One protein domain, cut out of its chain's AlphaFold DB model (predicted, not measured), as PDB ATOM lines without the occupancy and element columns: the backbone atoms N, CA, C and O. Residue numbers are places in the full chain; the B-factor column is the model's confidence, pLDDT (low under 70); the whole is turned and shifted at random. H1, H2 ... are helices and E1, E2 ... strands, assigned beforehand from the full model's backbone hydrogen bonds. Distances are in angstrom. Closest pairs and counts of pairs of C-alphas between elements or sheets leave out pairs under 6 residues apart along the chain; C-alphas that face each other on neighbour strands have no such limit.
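AT A GLANCE: This is residues 203 to 216, 498 to 641 and 650 to 660 of the 1656 residues of the protein "Bromo domain-containing protein" of Strongyloides stercoralis (UniProt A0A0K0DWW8). Little here is regular: sheets E1 E8 E7 E6 and E2 E3 E4 E5, both antiparallel, form a sandwich at one end; hairpin E9 E10 and helices H2 and H3 sit amid long links at the other. The printed part has 169 residues, 67 in named elements, class mixed: E1 to E5, H1, E6 to E10, H2, H3. It is loose, radius of gyration of the C-alphas 19.0 A, spanning 59 by 36 by 31 A.

HOW THE PARTS SIT: Start at E1, residues 203 to 209, an edge strand: its O 206 is 3.0 A from N 569. Across the sandwich, the C-alphas of Gly 511 and Ile 546 are 5.4 A apart. In H2, residues 628 to 633, every O i to N i+4 pair is within hydrogen-bond range.

IN THESE COORDINATES: Find C-alpha 203 at (17.394, 100.444, 93.441); E1 runs 18.2 A to C-alpha 209 at (8.463, 87.902, 103.117).

THE WHOLE: Cuts after residues 216 and 641 leave C-alpha gaps of 14.1 A and 15.7 A. pLDDT is under 70 in 37 residues.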
ATOM      1  N   VAL A 203      17.505 101.843  93.857       89.82
ATOM      2  CA  VAL A 203      17.394 100.444  93.441       89.82
ATOM      3  C   VAL A 203      16.911  99.583  94.599       89.82
ATOM      4  O   VAL A 203      17.285  99.796  95.751       89.82
ATOM      5  N   GLN A 204      16.083  98.581  94.298       91.17
ATOM      6  CA  GLN A 204      15.642  97.613  95.300       91.17
ATOM      7  C   GLN A 204      16.828  96.738  95.732       91.17
ATOM      8  O   GLN A 204      17.409  96.008  94.919       91.17
ATOM      9  N   GLN A 205      17.166  96.797  97.020       89.01
ATOM     10  CA  GLN A 205      18.215  95.979  97.621       89.01
ATOM     11  C   GLN A 205      17.708  94.560  97.886       89.01
ATOM     12  O   GLN A 205      18.363  93.600  97.484       89.01
ATOM     13  N   TYR A 206      16.542  94.448  98.527       89.68
ATOM     14  CA  TYR A 206      15.826  93.198  98.784       89.68
ATOM     15  C   TYR A 206      14.342  93.466  99.074       89.68
ATOM     16  O   TYR A 206      13.949  94.579  99.434       89.68
ATOM     17  N   ARG A 207      13.529  92.420  98.919       91.50
ATOM     18  CA  ARG A 207      12.127  92.332  99.338       91.50
ATOM     19  C   ARG A 207      11.953  90.965  99.983       91.50
ATOM     20  O   ARG A 207      12.185  89.963  99.318       91.50
ATOM     21  N   ILE A 208      11.623  90.943 101.267       93.07
ATOM     22  CA  ILE A 208      11.640  89.722 102.076       93.07
ATOM     23  C   ILE A 208      10.253  89.519 102.665       93.07
ATOM     24  O   ILE A 208       9.755  90.398 103.368       93.07
ATOM     25  N   LEU A 209       9.635  88.372 102.394       94.15
ATOM     26  CA  LEU A 209       8.463  87.902 103.117       94.15
ATOM     27  C   LEU A 209       8.908  87.503 104.524       94.15
ATOM     28  O   LEU A 209       9.598  86.500 104.716       94.15
ATOM     29  N   LEU A 210       8.568  88.366 105.477       93.51
ATOM     30  CA  LEU A 210       9.059  88.318 106.846       93.51
ATOM     31  C   LEU A 210       7.988  87.797 107.805       93.51
ATOM     32  O   LEU A 210       8.325  87.144 108.782       93.51
ATOM     33  N   HIS A 211       6.720  88.093 107.543       94.42
ATOM     34  CA  HIS A 211       5.565  87.681 108.336       94.42
ATOM     35  C   HIS A 211       4.531  87.005 107.434       94.42
ATOM     36  O   HIS A 211       4.528  87.233 106.225       94.42
ATOM     37  N   SER A 212       3.661  86.171 108.007       90.33
ATOM     38  CA  SER A 212       2.596  85.508 107.237       90.33
ATOM     39  C   SER A 212       1.406  86.427 106.947       90.33
ATOM     40  O   SER A 212       0.698  86.195 105.971       90.33
ATOM     41  N   ASN A 213       1.231  87.487 107.744       91.17
ATOM     42  CA  ASN A 213       0.216  88.525 107.562       91.17
ATOM     43  C   ASN A 213       0.834  89.940 107.603       91.17
ATOM     44  O   ASN A 213       2.021  90.121 107.890       91.17
ATOM     45  N   ALA A 214      -0.001  90.957 107.362       92.98
ATOM     46  CA  ALA A 214       0.346  92.379 107.341       92.98
ATOM     47  C   ALA A 214       1.266  92.824 108.490       92.98
ATOM     48  O   ALA A 214       1.068  92.463 109.654       92.98
ATOM     49  N   ILE A 215       2.260  93.655 108.165       95.15
ATOM     50  CA  ILE A 215       3.138  94.301 109.151       95.15
ATOM     51  C   ILE A 215       2.664  95.740 109.351       95.15
ATOM     52  O   ILE A 215       2.888  96.606 108.498       95.15
ATOM     53  N   TYR A 216       2.047  96.006 110.500       92.79
ATOM     54  CA  TYR A 216       1.511  97.327 110.836       92.79
ATOM     55  C   TYR A 216       2.552  98.278 111.407       92.79
ATOM     56  O   TYR A 216       2.351  99.491 111.364       92.79
ATOM     57  N   LEU A 498       4.292 108.719 105.569       96.63
ATOM     58  CA  LEU A 498       5.263 109.585 104.918       96.63
ATOM     59  C   LEU A 498       6.387 109.907 105.901       96.63
ATOM     60  O   LEU A 498       6.152 110.048 107.107       96.63
ATOM     61  N   VAL A 499       7.606 110.028 105.383       94.95
ATOM     62  CA  VAL A 499       8.813 110.297 106.170       94.95
ATOM     63  C   VAL A 499       9.702 111.276 105.419       94.95
ATOM     64  O   VAL A 499       9.951 111.122 104.226       94.95
ATOM     65  N   ILE A 500      10.200 112.287 106.127       94.60
ATOM     66  CA  ILE A 500      11.145 113.265 105.583       94.60
ATOM     67  C   ILE A 500      12.561 112.729 105.767       94.60
ATOM     68  O   ILE A 500      12.874 112.142 106.805       94.60
ATOM     69  N   ASN A 501      13.420 112.927 104.770       91.68
ATOM     70  CA  ASN A 501      14.809 112.513 104.866       91.68
ATOM     71  C   ASN A 501      15.492 113.240 106.047       91.68
ATOM     72  O   ASN A 501      15.410 114.469 106.147       91.68
ATOM     73  N   PRO A 502      16.167 112.506 106.951       82.24
ATOM     74  CA  PRO A 502      16.701 113.070 108.191       82.24
ATOM     75  C   PRO A 502      17.893 114.015 107.979       82.24
ATOM     76  O   PRO A 502      18.252 114.762 108.891       82.24
ATOM     77  N   ILE A 503      18.523 113.978 106.801       74.88
ATOM     78  CA  ILE A 503      19.693 114.793 106.459       74.88
ATOM     79  C   ILE A 503      19.335 115.846 105.414       74.88
ATOM     80  O   ILE A 503      19.644 117.024 105.597       74.88
ATOM     81  N   ASN A 504      18.690 115.436 104.323       82.53
ATOM     82  CA  ASN A 504      18.321 116.318 103.226       82.53
ATOM     83  C   ASN A 504      16.836 116.683 103.298       82.53
ATOM     84  O   ASN A 504      15.997 116.022 102.695       82.53
ATOM     85  N   GLU A 505      16.509 117.780 103.982       83.07
ATOM     86  CA  GLU A 505      15.123 118.240 104.163       83.07
ATOM     87  C   GLU A 505      14.366 118.547 102.861       83.07
ATOM     88  O   GLU A 505      13.160 118.749 102.911       83.07
ATOM     89  N   ARG A 506      15.048 118.632 101.709       88.08
ATOM     90  CA  ARG A 506      14.406 118.798 100.397       88.08
ATOM     91  C   ARG A 506      13.726 117.512  99.926       88.08
ATOM     92  O   ARG A 506      12.888 117.578  99.035       88.08
ATOM     93  N   ILE A 507      14.086 116.367 100.501       91.55
ATOM     94  CA  ILE A 507      13.601 115.049 100.101       91.55
ATOM     95  C   ILE A 507      12.654 114.486 101.153       91.55
ATOM     96  O   ILE A 507      12.968 114.450 102.344       91.55
ATOM     97  N   PHE A 508      11.522 113.954 100.706       96.09
ATOM     98  CA  PHE A 508      10.672 113.101 101.530       96.09
ATOM     99  C   PHE A 508      10.103 111.948 100.712       96.09
ATOM    100  O   PHE A 508      10.115 111.971  99.483       96.09
ATOM    101  N   VAL A 509       9.621 110.930 101.414       97.09
ATOM    102  CA  VAL A 509       9.063 109.711 100.838       97.09
ATOM    103  C   VAL A 509       7.622 109.568 101.299       97.09
ATOM    104  O   VAL A 509       7.329 109.806 102.474       97.09
ATOM    105  N   SER A 510       6.737 109.163 100.396       97.96
ATOM    106  CA  SER A 510       5.362 108.774 100.710       97.96
ATOM    107  C   SER A 510       5.068 107.366 100.210       97.96
ATOM    108  O   SER A 510       5.583 106.942  99.175       97.96
ATOM    109  N   GLY A 511       4.241 106.647 100.967       95.59
ATOM    110  CA  GLY A 511       3.765 105.306 100.647       95.59
ATOM    111  C   GLY A 511       2.249 105.294 100.743       95.59
ATOM    112  O   GLY A 511       1.695 105.733 101.754       95.59
ATOM    113  N   GLY A 512       1.594 104.876  99.666       93.12
ATOM    114  CA  GLY A 512       0.141 104.880  99.569       93.12
ATOM    115  C   GLY A 512      -0.467 103.490  99.697       93.12
ATOM    116  O   GLY A 512       0.193 102.469  99.480       93.12
ATOM    117  N   ASP A 513      -1.767 103.467  99.971       91.33
ATOM    118  CA  ASP A 513      -2.588 102.252  99.901       91.33
ATOM    119  C   ASP A 513      -2.815 101.769  98.463       91.33
ATOM    120  O   ASP A 513      -3.255 100.649  98.226       91.33
ATOM    121  N   ASP A 514      -2.447 102.587  97.476       89.04
ATOM    122  CA  ASP A 514      -2.314 102.178  96.080       89.04
ATOM    123  C   ASP A 514      -1.077 101.305  95.825       89.04
ATOM    124  O   ASP A 514      -0.836 100.892  94.691       89.04
ATOM    125  N   GLY A 515      -0.281 101.040  96.862       90.61
ATOM    126  CA  GLY A 515       0.975 100.312  96.774       90.61
ATOM    127  C   GLY A 515       2.071 101.085  96.051       90.61
ATOM    128  O   GLY A 515       3.091 100.504  95.692       90.61
ATOM    129  N   LYS A 516       1.910 102.389  95.809       93.32
ATOM    130  CA  LYS A 516       2.950 103.207  95.182       93.32
ATOM    131  C   LYS A 516       3.849 103.811  96.252       93.32
ATOM    132  O   LYS A 516       3.377 104.266  97.292       93.32
ATOM    133  N   LEU A 517       5.144 103.862  95.970       95.70
ATOM    134  CA  LEU A 517       6.130 104.603  96.749       95.70
ATOM    135  C   LEU A 517       6.721 105.706  95.878       95.70
ATOM    136  O   LEU A 517       7.203 105.446  94.773       95.70
ATOM    137  N   PHE A 518       6.711 106.930  96.396       96.75
ATOM    138  CA  PHE A 518       7.277 108.095  95.728       96.75
ATOM    139  C   PHE A 518       8.351 108.751  96.587       96.75
ATOM    140  O   PHE A 518       8.180 108.909  97.797       96.75
ATOM    141  N   ILE A 519       9.436 109.185  95.947       96.75
ATOM    142  CA  ILE A 519      10.411 110.111  96.528       96.75
ATOM    143  C   ILE A 519      10.195 111.467  95.870       96.75
ATOM    144  O   ILE A 519      10.300 111.592  94.651       96.75
ATOM    145  N   TRP A 520       9.924 112.480  96.680       96.76
ATOM    146  CA  TRP A 520       9.554 113.812  96.224       96.76
ATOM    147  C   TRP A 520      10.651 114.828  96.491       96.76
ATOM    148  O   TRP A 520      11.337 114.780  97.516       96.76
ATOM    149  N   ASP A 521      10.746 115.804  95.597       92.63
ATOM    150  CA  ASP A 521      11.470 117.044  95.820       92.63
ATOM    151  C   ASP A 521      10.512 118.135  96.325       92.63
ATOM    152  O   ASP A 521       9.679 118.659  95.585       92.63
ATOM    153  N   MET A 522      10.675 118.536  97.587       88.87
ATOM    154  CA  MET A 522       9.853 119.554  98.255       88.87
ATOM    155  C   MET A 522       9.917 120.944  97.615       88.87
ATOM    156  O   MET A 522       9.035 121.773  97.846       88.87
ATOM    157  N   VAL A 523      10.979 121.252  96.869       85.08
ATOM    158  CA  VAL A 523      11.150 122.574  96.251       85.08
ATOM    159  C   VAL A 523      10.437 122.641  94.909       85.08
ATOM    160  O   VAL A 523       9.788 123.645  94.626       85.08
ATOM    161  N   THR A 524      10.567 121.598  94.089       85.82
ATOM    162  CA  THR A 524       9.991 121.578  92.735       85.82
ATOM    163  C   THR A 524       8.570 121.028  92.698       85.82
ATOM    164  O   THR A 524       7.831 121.383  91.791       85.82
ATOM    165  N   GLY A 525       8.175 120.204  93.675       88.09
ATOM    166  CA  GLY A 525       6.906 119.469  93.647       88.09
ATOM    167  C   GLY A 525       6.978 118.152  92.870       88.09
ATOM    168  O   GLY A 525       6.031 117.372  92.897       88.09
ATOM    169  N   ASN A 526       8.106 117.873  92.210       90.82
ATOM    170  CA  ASN A 526       8.237 116.735  91.310       90.82
ATOM    171  C   ASN A 526       8.583 115.446  92.065       90.82
ATOM    172  O   ASN A 526       9.366 115.448  93.022       90.82
ATOM    173  N   ALA A 527       8.049 114.325  91.581       93.92
ATOM    174  CA  ALA A 527       8.519 113.002  91.962       93.92
ATOM    175  C   ALA A 527       9.884 112.739  91.308       93.92
ATOM    176  O   ALA A 527      10.002 112.720  90.086       93.92
ATOM    177  N   LEU A 528      10.917 112.524  92.120       91.46
ATOM    178  CA  LEU A 528      12.250 112.131  91.654       91.46
ATOM    179  C   LEU A 528      12.331 110.633  91.358       91.46
ATOM    180  O   LEU A 528      13.106 110.214  90.505       91.46
ATOM    181  N   PHE A 529      11.562 109.831  92.093       94.61
ATOM    182  CA  PHE A 529      11.522 108.380  91.972       94.61
ATOM    183  C   PHE A 529      10.106 107.885  92.247       94.61
ATOM    184  O   PHE A 529       9.430 108.398  93.142       94.61
ATOM    185  N   LYS A 530       9.683 106.872  91.493       93.28
ATOM    186  CA  LYS A 530       8.403 106.186  91.647       93.28
ATOM    187  C   LYS A 530       8.640 104.690  91.507       93.28
ATOM    188  O   LYS A 530       9.284 104.257  90.553       93.28
ATOM    189  N   VAL A 531       8.051 103.910  92.402       92.25
ATOM    190  CA  VAL A 531       7.954 102.460  92.243       92.25
ATOM    191  C   VAL A 531       6.591 101.962  92.693       92.25
ATOM    192  O   VAL A 531       5.956 102.561  93.559       92.25
ATOM    193  N   GLU A 532       6.126 100.882  92.079       89.32
ATOM    194  CA  GLU A 532       4.857 100.246  92.415       89.32
ATOM    195  C   GLU A 532       5.145  98.901  93.081       89.32
ATOM    196  O   GLU A 532       5.817  98.037  92.516       89.32
ATOM    197  N   ASN A 533       4.646  98.736  94.301       86.16
ATOM    198  CA  ASN A 533       4.701  97.512  95.083       86.16
ATOM    199  C   ASN A 533       3.625  96.533  94.589       86.16
ATOM    200  O   ASN A 533       2.732  96.140  95.332       86.16
ATOM    201  N   SER A 534       3.662  96.154  93.310       70.42
ATOM    202  CA  SER A 534       2.725  95.156  92.791       70.42
ATOM    203  C   SER A 534       3.041  93.785  93.411       70.42
ATOM    204  O   SER A 534       4.209  93.365  93.385       70.42
ATOM    205  N   PRO A 535       2.057  93.060  93.972       63.27
ATOM    206  CA  PRO A 535       2.208  91.623  94.157       63.27
ATOM    207  C   PRO A 535       2.366  90.951  92.788       63.27
ATOM    208  O   PRO A 535       1.922  91.496  91.776       63.27
ATOM    209  N   ASP A 536       3.008  89.781  92.744       62.60
ATOM    210  CA  ASP A 536       3.181  89.032  91.490       62.60
ATOM    211  C   ASP A 536       1.828  88.676  90.850       62.60
ATOM    212  O   ASP A 536       1.743  88.554  89.630       62.60
ATOM    213  N   ASP A 537       0.769  88.617  91.670       50.99
ATOM    214  CA  ASP A 537      -0.604  88.337  91.265       50.99
ATOM    215  C   ASP A 537      -1.587  89.398  91.813       50.99
ATOM    216  O   ASP A 537      -2.199  89.255  92.876       50.99
ATOM    217  N   LEU A 538      -1.713  90.523  91.096       47.56
ATOM    218  CA  LEU A 538      -2.620  91.640  91.433       47.56
ATOM    219  C   LEU A 538      -4.087  91.205  91.578       47.56
ATOM    220  O   LEU A 538      -4.824  91.810  92.355       47.56
ATOM    221  N   ALA A 539      -4.501  90.161  90.851       41.98
ATOM    222  CA  ALA A 539      -5.877  89.674  90.845       41.98
ATOM    223  C   ALA A 539      -6.306  89.081  92.196       41.98
ATOM    224  O   ALA A 539      -7.470  89.198  92.569       41.98
ATOM    225  N   VAL A 540      -5.370  88.469  92.929       48.09
ATOM    226  CA  VAL A 540      -5.661  87.762  94.184       48.09
ATOM    227  C   VAL A 540      -5.457  88.667  95.400       48.09
ATOM    228  O   VAL A 540      -6.232  88.610  96.351       48.09
ATOM    229  N   PHE A 541      -4.426  89.520  95.377       52.73
ATOM    230  CA  PHE A 541      -3.916  90.170  96.592       52.73
ATOM    231  C   PHE A 541      -4.147  91.688  96.678       52.73
ATOM    232  O   PHE A 541      -3.832  92.285  97.708       52.73
ATOM    233  N   GLY A 542      -4.707  92.315  95.639       59.47
ATOM    234  CA  GLY A 542      -4.966  93.758  95.601       59.47
ATOM    235  C   GLY A 542      -3.711  94.619  95.396       59.47
ATOM    236  O   GLY A 542      -2.628  94.128  95.074       59.47
ATOM    237  N   ASN A 543      -3.861  95.934  95.567       65.59
ATOM    238  CA  ASN A 543      -2.751  96.888  95.503       65.59
ATOM    239  C   ASN A 543      -1.839  96.641  96.716       65.59
ATOM    240  O   ASN A 543      -2.351  96.606  97.828       65.59
ATOM    241  N   GLY A 544      -0.528  96.440  96.545       79.27
ATOM    242  CA  GLY A 544       0.424  96.167  97.639       79.27
ATOM    243  C   GLY A 544       0.588  97.312  98.642       79.27
ATOM    244  O   GLY A 544       1.654  97.930  98.656       79.27
ATOM    245  N   SER A 545      -0.452  97.603  99.434       90.60
ATOM    246  CA  SER A 545      -0.572  98.741 100.354       90.60
ATOM    247  C   SER A 545       0.634  98.822 101.279       90.60
ATOM    248  O   SER A 545       1.076  97.822 101.844       90.60
ATOM    249  N   ILE A 546       1.174 100.035 101.403       94.45
ATOM    250  CA  ILE A 546       2.343 100.327 102.225       94.45
ATOM    251  C   ILE A 546       1.875 100.873 103.574       94.45
ATOM    252  O   ILE A 546       1.273 101.945 103.637       94.45
ATOM    253  N   HIS A 547       2.202 100.180 104.664       93.27
ATOM    254  CA  HIS A 547       1.697 100.521 106.000       93.27
ATOM    255  C   HIS A 547       2.621 101.455 106.793       93.27
ATOM    256  O   HIS A 547       2.173 102.487 107.296       93.27
ATOM    257  N   GLU A 548       3.919 101.149 106.896       94.78
ATOM    258  CA  GLU A 548       4.890 102.014 107.578       94.78
ATOM    259  C   GLU A 548       6.163 102.204 106.736       94.78
ATOM    260  O   GLU A 548       6.572 101.324 105.981       94.78
ATOM    261  N   LEU A 549       6.773 103.389 106.848       96.09
ATOM    262  CA  LEU A 549       8.004 103.787 106.159       96.09
ATOM    263  C   LEU A 549       9.069 104.166 107.186       96.09
ATOM    264  O   LEU A 549       8.765 104.805 108.193       96.09
ATOM    265  N   LEU A 550      10.328 103.858 106.886       95.68
ATOM    266  CA  LEU A 550      11.493 104.313 107.636       95.68
ATOM    267  C   LEU A 550      12.592 104.792 106.685       95.68
ATOM    268  O   LEU A 550      12.815 104.212 105.624       95.68
ATOM    269  N   PHE A 551      13.321 105.823 107.108       91.53
ATOM    270  CA  PHE A 551      14.565 106.257 106.477       91.53
ATOM    271  C   PHE A 551      15.732 105.849 107.379       91.53
ATOM    272  O   PHE A 551      15.664 106.063 108.592       91.53
ATOM    273  N   SER A 552      16.803 105.289 106.815       88.72
ATOM    274  CA  SER A 552      18.058 105.120 107.549       88.72
ATOM    275  C   SER A 552      18.594 106.469 108.039       88.72
ATOM    276  O   SER A 552      18.371 107.516 107.429       88.72
ATOM    277  N   GLU A 553      19.340 106.450 109.143       81.47
ATOM    278  CA  GLU A 553      19.880 107.666 109.768       81.47
ATOM    279  C   GLU A 553      20.804 108.467 108.829       81.47
ATOM    280  O   GLU A 553      20.900 109.689 108.926       81.47
ATOM    281  N   ASP A 554      21.477 107.788 107.900       73.56
ATOM    282  CA  ASP A 554      22.323 108.404 106.876       73.56
ATOM    283  C   ASP A 554      21.556 108.938 105.655       73.56
ATOM    284  O   ASP A 554      22.174 109.529 104.770       73.56
ATOM    285  N   GLY A 555      20.235 108.761 105.594       84.91
ATOM    286  CA  GLY A 555      19.416 109.262 104.498       84.91
ATOM    287  C   GLY A 555      19.635 108.540 103.162       84.91
ATOM    288  O   GLY A 555      19.316 109.127 102.121       84.91
ATOM    289  N   GLN A 556      20.162 107.305 103.167       85.20
ATOM    290  CA  GLN A 556      20.481 106.529 101.954       85.20
ATOM    291  C   GLN A 556      19.534 105.363 101.658       85.20
ATOM    292  O   GLN A 556      19.324 105.051 100.486       85.20
ATOM    293  N   ASN A 557      18.970 104.736 102.691       90.50
ATOM    294  CA  ASN A 557      18.130 103.550 102.567       90.50
ATOM    295  C   ASN A 557      16.711 103.849 103.049       90.50
ATOM    296  O   ASN A 557      16.509 104.505 104.074       90.50
ATOM    297  N   ILE A 558      15.731 103.333 102.320       95.27
ATOM    298  CA  ILE A 558      14.310 103.435 102.628       95.27
ATOM    299  C   ILE A 558      13.795 102.028 102.885       95.27
ATOM    300  O   ILE A 558      13.971 101.146 102.045       95.27
ATOM    301  N   TYR A 559      13.136 101.836 104.021       96.55
ATOM    302  CA  TYR A 559      12.500 100.579 104.394       96.55
ATOM    303  C   TYR A 559      10.996 100.776 104.470       96.55
ATOM    304  O   TYR A 559      10.541 101.804 104.975       96.55
ATOM    305  N   PHE A 560      10.225  99.800 104.006       97.01
ATOM    306  CA  PHE A 560       8.775  99.833 104.151       97.01
ATOM    307  C   PHE A 560       8.170  98.448 104.309       97.01
ATOM    308  O   PHE A 560       8.739  97.461 103.837       97.01
ATOM    309  N   SER A 561       7.022  98.401 104.977       95.72
ATOM    310  CA  SER A 561       6.214  97.198 105.131       95.72
ATOM    311  C   SER A 561       4.979  97.236 104.250       95.72
ATOM    312  O   SER A 561       4.445  98.315 103.983       95.72
ATOM    313  N   ASP A 562       4.507  96.056 103.849       92.36
ATOM    314  CA  ASP A 562       3.244  95.905 103.133       92.36
ATOM    315  C   ASP A 562       2.223  95.006 103.848       92.36
ATOM    316  O   ASP A 562       2.508  94.350 104.861       92.36
ATOM    317  N   HIS A 563       0.999  95.008 103.317       90.92
ATOM    318  CA  HIS A 563      -0.131  94.231 103.837       90.92
ATOM    319  C   HIS A 563       0.027  92.714 103.671       90.92
ATOM    320  O   HIS A 563      -0.719  91.949 104.279       90.92
ATOM    321  N   LEU A 564       1.007  92.270 102.881       90.14
ATOM    322  CA  LEU A 564       1.313  90.858 102.637       90.14
ATOM    323  C   LEU A 564       2.399  90.320 103.572       90.14
ATOM    324  O   LEU A 564       2.869  89.203 103.378       90.14
ATOM    325  N   GLY A 565       2.835  91.113 104.552       92.14
ATOM    326  CA  GLY A 565       3.862  90.697 105.503       92.14
ATOM    327  C   GLY A 565       5.288  90.803 104.964       92.14
ATOM    328  O   GLY A 565       6.199  90.144 105.476       92.14
ATOM    329  N   ARG A 566       5.518  91.621 103.928       94.09
ATOM    330  CA  ARG A 566       6.844  91.805 103.328       94.09
ATOM    331  C   ARG A 566       7.521  93.065 103.865       94.09
ATOM    332  O   ARG A 566       6.883  94.090 104.088       94.09
ATOM    333  N   LEU A 567       8.839  92.983 104.036       95.76
ATOM    334  CA  LEU A 567       9.733  94.104 104.313       95.76
ATOM    335  C   LEU A 567      10.606  94.360 103.080       95.76
ATOM    336  O   LEU A 567      11.365  93.491 102.642       95.76
ATOM    337  N   SER A 568      10.523  95.566 102.533       94.49
ATOM    338  CA  SER A 568      11.276  95.988 101.351       94.49
ATOM    339  C   SER A 568      12.303  97.058 101.698       94.49
ATOM    340  O   SER A 568      12.041  97.930 102.522       94.49
ATOM    341  N   CYS A 569      13.463  97.006 101.039       94.36
ATOM    342  CA  CYS A 569      14.534  97.992 101.172       94.36
ATOM    343  C   CYS A 569      14.942  98.544  99.801       94.36
ATOM    344  O   CYS A 569      15.280  97.781  98.890       94.36
ATOM    345  N   TYR A 570      14.946  99.870  99.673       94.26
ATOM    346  CA  TYR A 570      15.487 100.608  98.534       94.26
ATOM    347  C   TYR A 570      16.716 101.392  98.973       94.26
ATOM    348  O   TYR A 570      16.705 102.025 100.026       94.26
ATOM    349  N   CYS A 571      17.768 101.359  98.164       89.55
ATOM    350  CA  CYS A 571      19.027 102.038  98.440       89.55
ATOM    351  C   CYS A 571      19.528 102.779  97.200       89.55
ATOM    352  O   CYS A 571      19.141 102.490  96.070       89.55
ATOM    353  N   ILE A 572      20.429 103.735  97.405       80.45
ATOM    354  CA  ILE A 572      21.061 104.477  96.304       80.45
ATOM    355  C   ILE A 572      22.015 103.583  95.495       80.45
ATOM    356  O   ILE A 572      22.158 103.755  94.287       80.45
ATOM    357  N   GLN A 573      22.678 102.629  96.154       73.84
ATOM    358  CA  GLN A 573      23.636 101.727  95.526       73.84
ATOM    359  C   GLN A 573      23.399 100.296  95.998       73.84
ATOM    360  O   GLN A 573      23.534  99.994  97.184       73.84
ATOM    361  N   LYS A 574      23.098  99.406  95.047       76.82
ATOM    362  CA  LYS A 574      22.922  97.982  95.324       76.82
ATOM    363  C   LYS A 574      24.261  97.354  95.699       76.82
ATOM    364  O   LYS A 574      25.219  97.422  94.933       76.82
ATOM    365  N   LEU A 575      24.311  96.721  96.862       73.64
ATOM    366  CA  LEU A 575      25.465  95.959  97.325       73.64
ATOM    367  C   LEU A 575      25.283  94.479  96.956       73.64
ATOM    368  O   LEU A 575      24.256  93.885  97.289       73.64
ATOM    369  N   GLU A 576      26.276  93.889  96.280       77.01
ATOM    370  CA  GLU A 576      26.242  92.488  95.816       77.01
ATOM    371  C   GLU A 576      26.155  91.481  96.965       77.01
ATOM    372  O   GLU A 576      25.528  90.442  96.815       77.01
ATOM    373  N   GLN A 577      26.680  91.819  98.146       72.13
ATOM    374  CA  GLN A 577      26.657  90.945  99.327       72.13
ATOM    375  C   GLN A 577      25.248  90.478  99.741       72.13
ATOM    376  O   GLN A 577      25.116  89.470 100.423       72.13
ATOM    377  N   PHE A 578      24.193  91.199  99.346       75.75
ATOM    378  CA  PHE A 578      22.814  90.835  99.675       75.75
ATOM    379  C   PHE A 578      22.123  89.995  98.594       75.75
ATOM    380  O   PHE A 578      20.956  89.654  98.761       75.75
ATOM    381  N   SER A 579      22.787  89.657  97.482       74.22
ATOM    382  CA  SER A 579      22.169  88.836  96.430       74.22
ATOM    383  C   SER A 579      21.873  87.401  96.878       74.22
ATOM    384  O   SER A 579      21.108  86.714  96.214       74.22
ATOM    385  N   GLN A 580      22.487  86.955  97.976       77.45
ATOM    386  CA  GLN A 580      22.300  85.629  98.577       77.45
ATOM    387  C   GLN A 580      21.237  85.611  99.688       77.45
ATOM    388  O   GLN A 580      21.002  84.569 100.296       77.45
ATOM    389  N   VAL A 581      20.610  86.753  99.993       85.51
ATOM    390  CA  VAL A 581      19.603  86.837 101.055       85.51
ATOM    391  C   VAL A 581      18.316  86.132 100.612       85.51
ATOM    392  O   VAL A 581      17.781  86.486  99.560       85.51
ATOM    393  N   PRO A 582      17.782  85.180 101.398       90.05
ATOM    394  CA  PRO A 582      16.530  84.512 101.070       90.05
ATOM    395  C   PRO A 582      15.344  85.479 101.045       90.05
ATOM    396  O   PRO A 582      15.180  86.304 101.947       90.05
ATOM    397  N   GLU A 583      14.488  85.341 100.032       90.10
ATOM    398  CA  GLU A 583      13.292  86.176  99.849       90.10
ATOM    399  C   GLU A 583      12.144  85.809 100.799       90.10
ATOM    400  O   GLU A 583      11.225  86.600 100.977       90.10
ATOM    401  N   GLN A 584      12.185  84.635 101.426       93.81
ATOM    402  CA  GLN A 584      11.219  84.195 102.431       93.81
ATOM    403  C   GLN A 584      11.994  83.764 103.665       93.81
ATOM    404  O   GLN A 584      12.981  83.043 103.552       93.81
ATOM    405  N   GLN A 585      11.610  84.242 104.841       93.64
ATOM    406  CA  GLN A 585      12.373  83.966 106.050       93.64
ATOM    407  C   GLN A 585      11.422  83.654 107.199       93.64
ATOM    408  O   GLN A 585      10.692  84.519 107.675       93.64
ATOM    409  N   PHE A 586      11.456  82.408 107.656       91.43
ATOM    410  CA  PHE A 586      10.700  81.927 108.804       91.43
ATOM    411  C   PHE A 586      11.586  80.996 109.619       91.43
ATOM    412  O   PHE A 586      12.435  80.296 109.072       91.43
ATOM    413  N   PHE A 587      11.426  80.981 110.935       86.88
ATOM    414  CA  PHE A 587      11.968  79.887 111.728       86.88
ATOM    415  C   PHE A 587      10.952  78.748 111.806       86.88
ATOM    416  O   PHE A 587       9.769  78.996 111.983       86.88
ATOM    417  N   GLN A 588      11.407  77.494 111.748       82.10
ATOM    418  CA  GLN A 588      10.511  76.327 111.813       82.10
ATOM    419  C   GLN A 588       9.531  76.325 113.008       82.10
ATOM    420  O   GLN A 588       8.357  76.026 112.826       82.10
ATOM    421  N   HIS A 589       9.958  76.755 114.205       78.56
ATOM    422  CA  HIS A 589       9.067  76.846 115.376       78.56
ATOM    423  C   HIS A 589       7.915  77.848 115.214       78.56
ATOM    424  O   HIS A 589       7.014  77.912 116.053       78.56
ATOM    425  N   GLU A 590       7.941  78.677 114.170       81.28
ATOM    426  CA  GLU A 590       6.845  79.582 113.866       81.28
ATOM    427  C   GLU A 590       5.605  78.840 113.349       81.28
ATOM    428  O   GLU A 590       4.486  79.329 113.505       81.28
ATOM    429  N   PHE A 591       5.774  77.643 112.801       81.95
ATOM    430  CA  PHE A 591       4.664  76.824 112.321       81.95
ATOM    431  C   PHE A 591       4.068  75.936 113.421       81.95
ATOM    432  O   PHE A 591       2.947  75.456 113.280       81.95
ATOM    433  N   HIS A 592       4.769  75.792 114.549       78.44
ATOM    434  CA  HIS A 592       4.284  75.022 115.689       78.44
ATOM    435  C   HIS A 592       3.078  75.712 116.335       78.44
ATOM    436  O   HIS A 592       3.060  76.940 116.525       78.44
ATOM    437  N   GLU A 593       2.084  74.912 116.725       73.40
ATOM    438  CA  GLU A 593       0.955  75.404 117.505       73.40
ATOM    439  C   GLU A 593       1.428  75.967 118.853       73.40
ATOM    440  O   GLU A 593       2.405  75.528 119.466       73.40
ATOM    441  N   SER A 594       0.731  76.999 119.320       71.89
ATOM    442  CA  SER A 594       1.070  77.676 120.566       71.89
ATOM    443  C   SER A 594      -0.074  77.555 121.560       71.89
ATOM    444  O   SER A 594      -1.239  77.784 121.233       71.89
ATOM    445  N   GLN A 595       0.262  77.203 122.799       69.11
ATOM    446  CA  GLN A 595      -0.688  77.116 123.897       69.11
ATOM    447  C   GLN A 595      -0.403  78.212 124.916       69.11
ATOM    448  O   GLN A 595       0.728  78.411 125.363       69.11
ATOM    449  N   LEU A 596      -1.460  78.916 125.315       67.38
ATOM    450  CA  LEU A 596      -1.394  79.899 126.383       67.38
ATOM    451  C   LEU A 596      -1.541  79.207 127.744       67.38
ATOM    452  O   LEU A 596      -2.635  78.765 128.098       67.38
ATOM    453  N   ASP A 597      -0.477  79.197 128.542       67.20
ATOM    454  CA  ASP A 597      -0.528  78.809 129.954       67.20
ATOM    455  C   ASP A 597      -0.138  80.005 130.835       67.20
ATOM    456  O   ASP A 597       0.946  80.564 130.709       67.20
ATOM    457  N   ASN A 598      -1.035  80.452 131.721       66.26
ATOM    458  CA  ASN A 598      -0.815  81.603 132.614       66.26
ATOM    459  C   ASN A 598      -0.266  82.879 131.927       66.26
ATOM    460  O   ASN A 598       0.626  83.536 132.461       66.26
ATOM    461  N   TYR A 599      -0.825  83.255 130.768       60.25
ATOM    462  CA  TYR A 599      -0.387  84.399 129.937       60.25
ATOM    463  C   TYR A 599       1.009  84.259 129.314       60.25
ATOM    464  O   TYR A 599       1.582  85.241 128.841       60.25
ATOM    465  N   LEU A 600       1.559  83.049 129.317       66.81
ATOM    466  CA  LEU A 600       2.829  82.720 128.697       66.81
ATOM    467  C   LEU A 600       2.567  81.760 127.543       66.81
ATOM    468  O   LEU A 600       1.877  80.755 127.705       66.81
ATOM    469  N   MET A 601       3.109  82.096 126.377       69.75
ATOM    470  CA  MET A 601       2.993  81.262 125.186       69.75
ATOM    471  C   MET A 601       4.059  80.172 125.234       69.75
ATOM    472  O   MET A 601       5.259  80.456 125.321       69.75
ATOM    473  N   ILE A 602       3.595  78.931 125.213       72.52
ATOM    474  CA  ILE A 602       4.415  77.727 125.192       72.52
ATOM    475  C   ILE A 602       4.211  77.075 123.830       72.52
ATOM    476  O   ILE A 602       3.083  76.984 123.345       72.52
ATOM    477  N   ASP A 603       5.304  76.656 123.210       70.26
ATOM    478  CA  ASP A 603       5.262  75.817 122.020       70.26
ATOM    479  C   ASP A 603       4.733  74.434 122.427       70.26
ATOM    480  O   ASP A 603       5.309  73.782 123.302       70.26
ATOM    481  N   THR A 604       3.613  74.000 121.844       72.61
ATOM    482  CA  THR A 604       2.986  72.721 122.210       72.61
ATOM    483  C   THR A 604       3.839  71.517 121.845       72.61
ATOM    484  O   THR A 604       3.728  70.482 122.500       72.61
ATOM    485  N   GLU A 605       4.684  71.640 120.821       72.77
ATOM    486  CA  GLU A 605       5.513  70.536 120.344       72.77
ATOM    487  C   GLU A 605       6.724  70.321 121.248       72.77
ATOM    488  O   GLU A 605       7.038  69.188 121.615       72.77
ATOM    489  N   THR A 606       7.383  71.406 121.661       70.97
ATOM    490  CA  THR A 606       8.566  71.319 122.531       70.97
ATOM    491  C   THR A 606       8.223  71.372 124.021       70.97
ATOM    492  O   THR A 606       9.030  70.964 124.858       70.97
ATOM    493  N   GLY A 607       7.052  71.898 124.390       70.26
ATOM    494  CA  GLY A 607       6.685  72.201 125.776       70.26
ATOM    495  C   GLY A 607       7.540  73.311 126.405       70.26
ATOM    496  O   GLY A 607       7.492  73.527 127.619       70.26
ATOM    497  N   VAL A 608       8.349  74.008 125.601       70.35
ATOM    498  CA  VAL A 608       9.249  75.075 126.042       70.35
ATOM    499  C   VAL A 608       8.630  76.425 125.686       70.35
ATOM    500  O   VAL A 608       7.964  76.595 124.669       70.35
ATOM    501  N   ARG A 609       8.831  77.427 126.545       67.88
ATOM    502  CA  ARG A 609       8.449  78.805 126.211       67.88
ATOM    503  C   ARG A 609       9.289  79.309 125.039       67.88
ATOM    504  O   ARG A 609      10.490  79.060 125.021       67.88
ATOM    505  N   TYR A 610       8.705  80.091 124.136       66.65
ATOM    506  CA  TYR A 610       9.421  80.605 122.959       66.65
ATOM    507  C   TYR A 610      10.695  81.394 123.296       66.65
ATOM    508  O   TYR A 610      11.700  81.245 122.613       66.65
ATOM    509  N   ASP A 611      10.709  82.151 124.398       62.27
ATOM    510  CA  ASP A 611      11.901  82.882 124.860       62.27
ATOM    511  C   ASP A 611      13.034  81.965 125.366       62.27
ATOM    512  O   ASP A 611      14.171  82.399 125.541       62.27
ATOM    513  N   LYS A 612      12.735  80.686 125.610       62.61
ATOM    514  CA  LYS A 612      13.689  79.663 126.058       62.61
ATOM    515  C   LYS A 612      13.920  78.556 125.035       62.61
ATOM    516  O   LYS A 612      14.842  77.762 125.227       62.61
ATOM    517  N   ALA A 613      13.091  78.477 123.999       61.83
ATOM    518  CA  ALA A 613      13.212  77.472 122.964       61.83
ATOM    519  C   ALA A 613      14.540  77.669 122.208       61.83
ATOM    520  O   ALA A 613      14.989  78.804 121.996       61.83
ATOM    521  N   PRO A 614      15.232  76.578 121.843       59.44
ATOM    522  CA  PRO A 614      16.419  76.690 121.020       59.44
ATOM    523  C   PRO A 614      16.067  77.282 119.643       59.44
ATOM    524  O   PRO A 614      14.927  77.185 119.188       59.44
ATOM    525  N   PRO A 615      17.050  77.902 118.970       61.18
ATOM    526  CA  PRO A 615      16.892  78.306 117.581       61.18
ATOM    527  C   PRO A 615      16.435  77.124 116.714       61.18
ATOM    528  O   PRO A 615      16.965  76.029 116.870       61.18
ATOM    529  N   THR A 616      15.507  77.337 115.784       76.05
ATOM    530  CA  THR A 616      15.203  76.343 114.744       76.05
ATOM    531  C   THR A 616      15.779  76.778 113.403       76.05
ATOM    532  O   THR A 616      16.181  77.935 113.229       76.05
ATOM    533  N   LYS A 617      15.853  75.857 112.440       81.43
ATOM    534  CA  LYS A 617      16.370  76.170 111.104       81.43
ATOM    535  C   LYS A 617      15.551  77.287 110.454       81.43
ATOM    536  O   LYS A 617      14.338  77.376 110.665       81.43
ATOM    537  N   LEU A 618      16.235  78.125 109.676       88.08
ATOM    538  CA  LEU A 618      15.586  79.085 108.791       88.08
ATOM    539  C   LEU A 618      14.971  78.318 107.614       88.08
ATOM    540  O   LEU A 618      15.675  77.566 106.939       88.08
ATOM    541  N   CYS A 619      13.688  78.501 107.364       89.99
ATOM    542  CA  CYS A 619      12.942  77.877 106.283       89.99
ATOM    543  C   CYS A 619      12.174  78.919 105.464       89.99
ATOM    544  O   CYS A 619      12.063  80.092 105.841       89.99
ATOM    545  N   ASN A 620      11.697  78.480 104.303       90.67
ATOM    546  CA  ASN A 620      10.763  79.235 103.478       90.67
ATOM    547  C   ASN A 620       9.323  79.123 104.038       90.67
ATOM    548  O   ASN A 620       9.094  78.500 105.075       90.67
ATOM    549  N   GLN A 621       8.344  79.731 103.360       88.89
ATOM    550  CA  GLN A 621       6.937  79.684 103.788       88.89
ATOM    551  C   GLN A 621       6.327  78.267 103.733       88.89
ATOM    552  O   GLN A 621       5.354  77.997 104.426       88.89
ATOM    553  N   GLU A 622       6.908  77.366 102.938       89.31
ATOM    554  CA  GLU A 622       6.509  75.955 102.802       89.31
ATOM    555  C   GLU A 622       7.208  75.044 103.830       89.31
ATOM    556  O   GLU A 622       7.230  73.826 103.673       89.31
ATOM    557  N   GLU A 623       7.827  75.633 104.859       87.11
ATOM    558  CA  GLU A 623       8.554  74.941 105.930       87.11
ATOM    559  C   GLU A 623       9.816  74.187 105.474       87.11
ATOM    560  O   GLU A 623      10.438  73.472 106.262       87.11
ATOM    561  N   ILE A 624      10.268  74.393 104.234       88.41
ATOM    562  CA  ILE A 624      11.481  73.780 103.684       88.41
ATOM    563  C   ILE A 624      12.706  74.533 104.225       88.41
ATOM    564  O   ILE A 624      12.879  75.722 103.929       88.41
ATOM    565  N   PRO A 625      13.591  73.882 105.007       87.85
ATOM    566  CA  PRO A 625      14.796  74.520 105.522       87.85
ATOM    567  C   PRO A 625      15.758  74.909 104.399       87.85
ATOM    568  O   PRO A 625      16.013  74.126 103.485       87.85
ATOM    569  N   TYR A 626      16.359  76.093 104.502       89.42
ATOM    570  CA  TYR A 626      17.435  76.493 103.597       89.42
ATOM    571  C   TYR A 626      18.705  75.661 103.822       89.42
ATOM    572  O   TYR A 626      18.938  75.160 104.926       89.42
ATOM    573  N   GLY A 627      19.539  75.555 102.782       85.31
ATOM    574  CA  GLY A 627      20.824  74.850 102.833       85.31
ATOM    575  C   GLY A 627      21.826  75.462 103.819       85.31
ATOM    576  O   GLY A 627      21.673  76.604 104.261       85.31
ATOM    577  N   ASP A 628      22.868  74.698 104.150       81.31
ATOM    578  CA  ASP A 628      23.798  75.015 105.243       81.31
ATOM    579  C   ASP A 628      24.508  76.364 105.084       81.31
ATOM    580  O   ASP A 628      24.729  77.047 106.082       81.31
ATOM    581  N   GLU A 629      24.795  76.800 103.854       81.20
ATOM    582  CA  GLU A 629      25.375  78.123 103.582       81.20
ATOM    583  C   GLU A 629      24.497  79.251 104.141       81.20
ATOM    584  O   GLU A 629      24.975  80.137 104.851       81.20
ATOM    585  N   VAL A 630      23.188  79.184 103.886       82.60
ATOM    586  CA  VAL A 630      22.216  80.167 104.376       82.60
ATOM    587  C   VAL A 630      22.027  80.040 105.881       82.60
ATOM    588  O   VAL A 630      21.972  81.059 106.573       82.60
ATOM    589  N   GLN A 631      21.979  78.812 106.408       83.38
ATOM    590  CA  GLN A 631      21.902  78.600 107.855       83.38
ATOM    591  C   GLN A 631      23.103  79.245 108.553       83.38
ATOM    592  O   GLN A 631      22.921  79.987 109.510       83.38
ATOM    593  N   GLN A 632      24.325  79.065 108.052       78.32
ATOM    594  CA  GLN A 632      25.535  79.640 108.655       78.32
ATOM    595  C   GLN A 632      25.552  81.177 108.661       78.32
ATOM    596  O   GLN A 632      26.195  81.772 109.533       78.32
ATOM    597  N   MET A 633      24.834  81.829 107.736       77.07
ATOM    598  CA  MET A 633      24.675  83.287 107.736       77.07
ATOM    599  C   MET A 633      23.753  83.790 108.856       77.07
ATOM    600  O   MET A 633      23.903  84.933 109.306       77.07
ATOM    601  N   VAL A 634      22.817  82.963 109.337       76.99
ATOM    602  CA  VAL A 634      21.974  83.320 110.479       76.99
ATOM    603  C   VAL A 634      22.865  83.450 111.702       76.99
ATOM    604  O   VAL A 634      23.587  82.541 112.121       76.99
ATOM    605  N   ALA A 635      22.843  84.640 112.285       68.23
ATOM    606  CA  ALA A 635      23.732  84.957 113.381       68.23
ATOM    607  C   ALA A 635      23.520  83.980 114.558       68.23
ATOM    608  O   ALA A 635      22.399  83.748 115.002       68.23
ATOM    609  N   GLY A 636      24.617  83.404 115.054       65.34
ATOM    610  CA  GLY A 636      24.608  82.311 116.035       65.34
ATOM    611  C   GLY A 636      24.960  80.942 115.442       65.34
ATOM    612  O   GLY A 636      25.621  80.162 116.125       65.34
ATOM    613  N   TYR A 637      24.634  80.679 114.172       68.56
ATOM    614  CA  TYR A 637      24.950  79.407 113.500       68.56
ATOM    615  C   TYR A 637      26.321  79.383 112.826       68.56
ATOM    616  O   TYR A 637      26.841  78.312 112.536       68.56
ATOM    617  N   SER A 638      26.980  80.532 112.670       63.44
ATOM    618  CA  SER A 638      28.275  80.638 111.979       63.44
ATOM    619  C   SER A 638      29.415  79.801 112.585       63.44
ATOM    620  O   SER A 638      30.438  79.597 111.940       63.44
ATOM    621  N   LYS A 639      29.300  79.367 113.850       58.39
ATOM    622  CA  LYS A 639      30.295  78.509 114.526       58.39
ATOM    623  C   LYS A 639      29.941  77.019 114.487       58.39
ATOM    624  O   LYS A 639      30.758  76.205 114.916       58.39
ATOM    625  N   MET A 640      28.742  76.659 114.035       57.35
ATOM    626  CA  MET A 640      28.308  75.267 113.962       57.35
ATOM    627  C   MET A 640      28.891  74.624 112.710       57.35
ATOM    628  O   MET A 640      28.622  75.067 111.599       57.35
ATOM    629  N   LYS A 641      29.703  73.578 112.897       56.65
ATOM    630  CA  LYS A 641      30.212  72.769 111.779       56.65
ATOM    631  C   LYS A 641      29.131  71.887 111.157       56.65
ATOM    632  O   LYS A 641      29.259  71.530 109.997       56.65
ATOM    633  N   THR A 650      20.390  73.355 124.097       47.61
ATOM    634  CA  THR A 650      21.156  74.577 124.420       47.61
ATOM    635  C   THR A 650      20.661  75.755 123.593       47.61
ATOM    636  O   THR A 650      20.972  75.904 122.415       47.61
ATOM    637  N   SER A 651      19.849  76.621 124.204       48.38
ATOM    638  CA  SER A 651      19.422  77.869 123.574       48.38
ATOM    639  C   SER A 651      20.630  78.804 123.455       48.38
ATOM    640  O   SER A 651      20.904  79.606 124.348       48.38
ATOM    641  N   LEU A 652      21.376  78.714 122.354       47.38
ATOM    642  CA  LEU A 652      22.470  79.644 122.047       47.38
ATOM    643  C   LEU A 652      22.008  81.111 122.069       47.38
ATOM    644  O   LEU A 652      22.810  81.992 122.380       47.38
ATOM    645  N   TRP A 653      20.708  81.361 121.852       52.67
ATOM    646  CA  TRP A 653      20.050  82.650 122.092       52.67
ATOM    647  C   TRP A 653      20.315  83.222 123.485       52.67
ATOM    648  O   TRP A 653      20.622  84.400 123.579       52.67
ATOM    649  N   GLN A 654      20.290  82.414 124.552       50.80
ATOM    650  CA  GLN A 654      20.512  82.913 125.920       50.80
ATOM    651  C   GLN A 654      21.932  83.454 126.132       50.80
ATOM    652  O   GLN A 654      22.148  84.305 126.988       50.80
ATOM    653  N   THR A 655      22.911  82.984 125.353       53.70
ATOM    654  CA  THR A 655      24.284  83.522 125.402       53.70
ATOM    655  C   THR A 655      24.480  84.754 124.527       53.70
ATOM    656  O   THR A 655      25.513  85.418 124.618       53.70
ATOM    657  N   ARG A 656      23.514  85.052 123.655       63.01
ATOM    658  CA  ARG A 656      23.607  86.094 122.645       63.01
ATOM    659  C   ARG A 656      22.806  87.309 123.083       63.01
ATOM    660  O   ARG A 656      21.642  87.221 123.443       63.01
ATOM    661  N   GLU A 657      23.416  88.471 122.931       72.55
ATOM    662  CA  GLU A 657      22.705  89.733 123.052       72.55
ATOM    663  C   GLU A 657      21.771  89.920 121.838       72.55
ATOM    664  O   GLU A 657      22.225  90.015 120.692       72.55
ATOM    665  N   LEU A 658      20.460  89.911 122.072       81.77
ATOM    666  CA  LEU A 658      19.404  90.097 121.086       81.77
ATOM    667  C   LEU A 658      19.532  91.454 120.389       81.77
ATOM    668  O   LEU A 658      19.767  91.473 119.186       81.77
ATOM    669  N   LEU A 659      19.455  92.566 121.117       87.89
ATOM    670  CA  LEU A 659      19.809  93.891 120.609       87.89
ATOM    671  C   LEU A 659      21.035  94.429 121.343       87.89
ATOM    672  O   LEU A 659      21.026  94.454 122.578       87.89
ATOM    673  N   PRO A 660      22.066  94.892 120.611       86.11
ATOM    674  CA  PRO A 660      23.248  95.461 121.230       86.11
ATOM    675  C   PRO A 660      22.875  96.668 122.086       86.11
ATOM    676  O   PRO A 660      22.153  97.576 121.663       86.11
TER     677      PRO A 660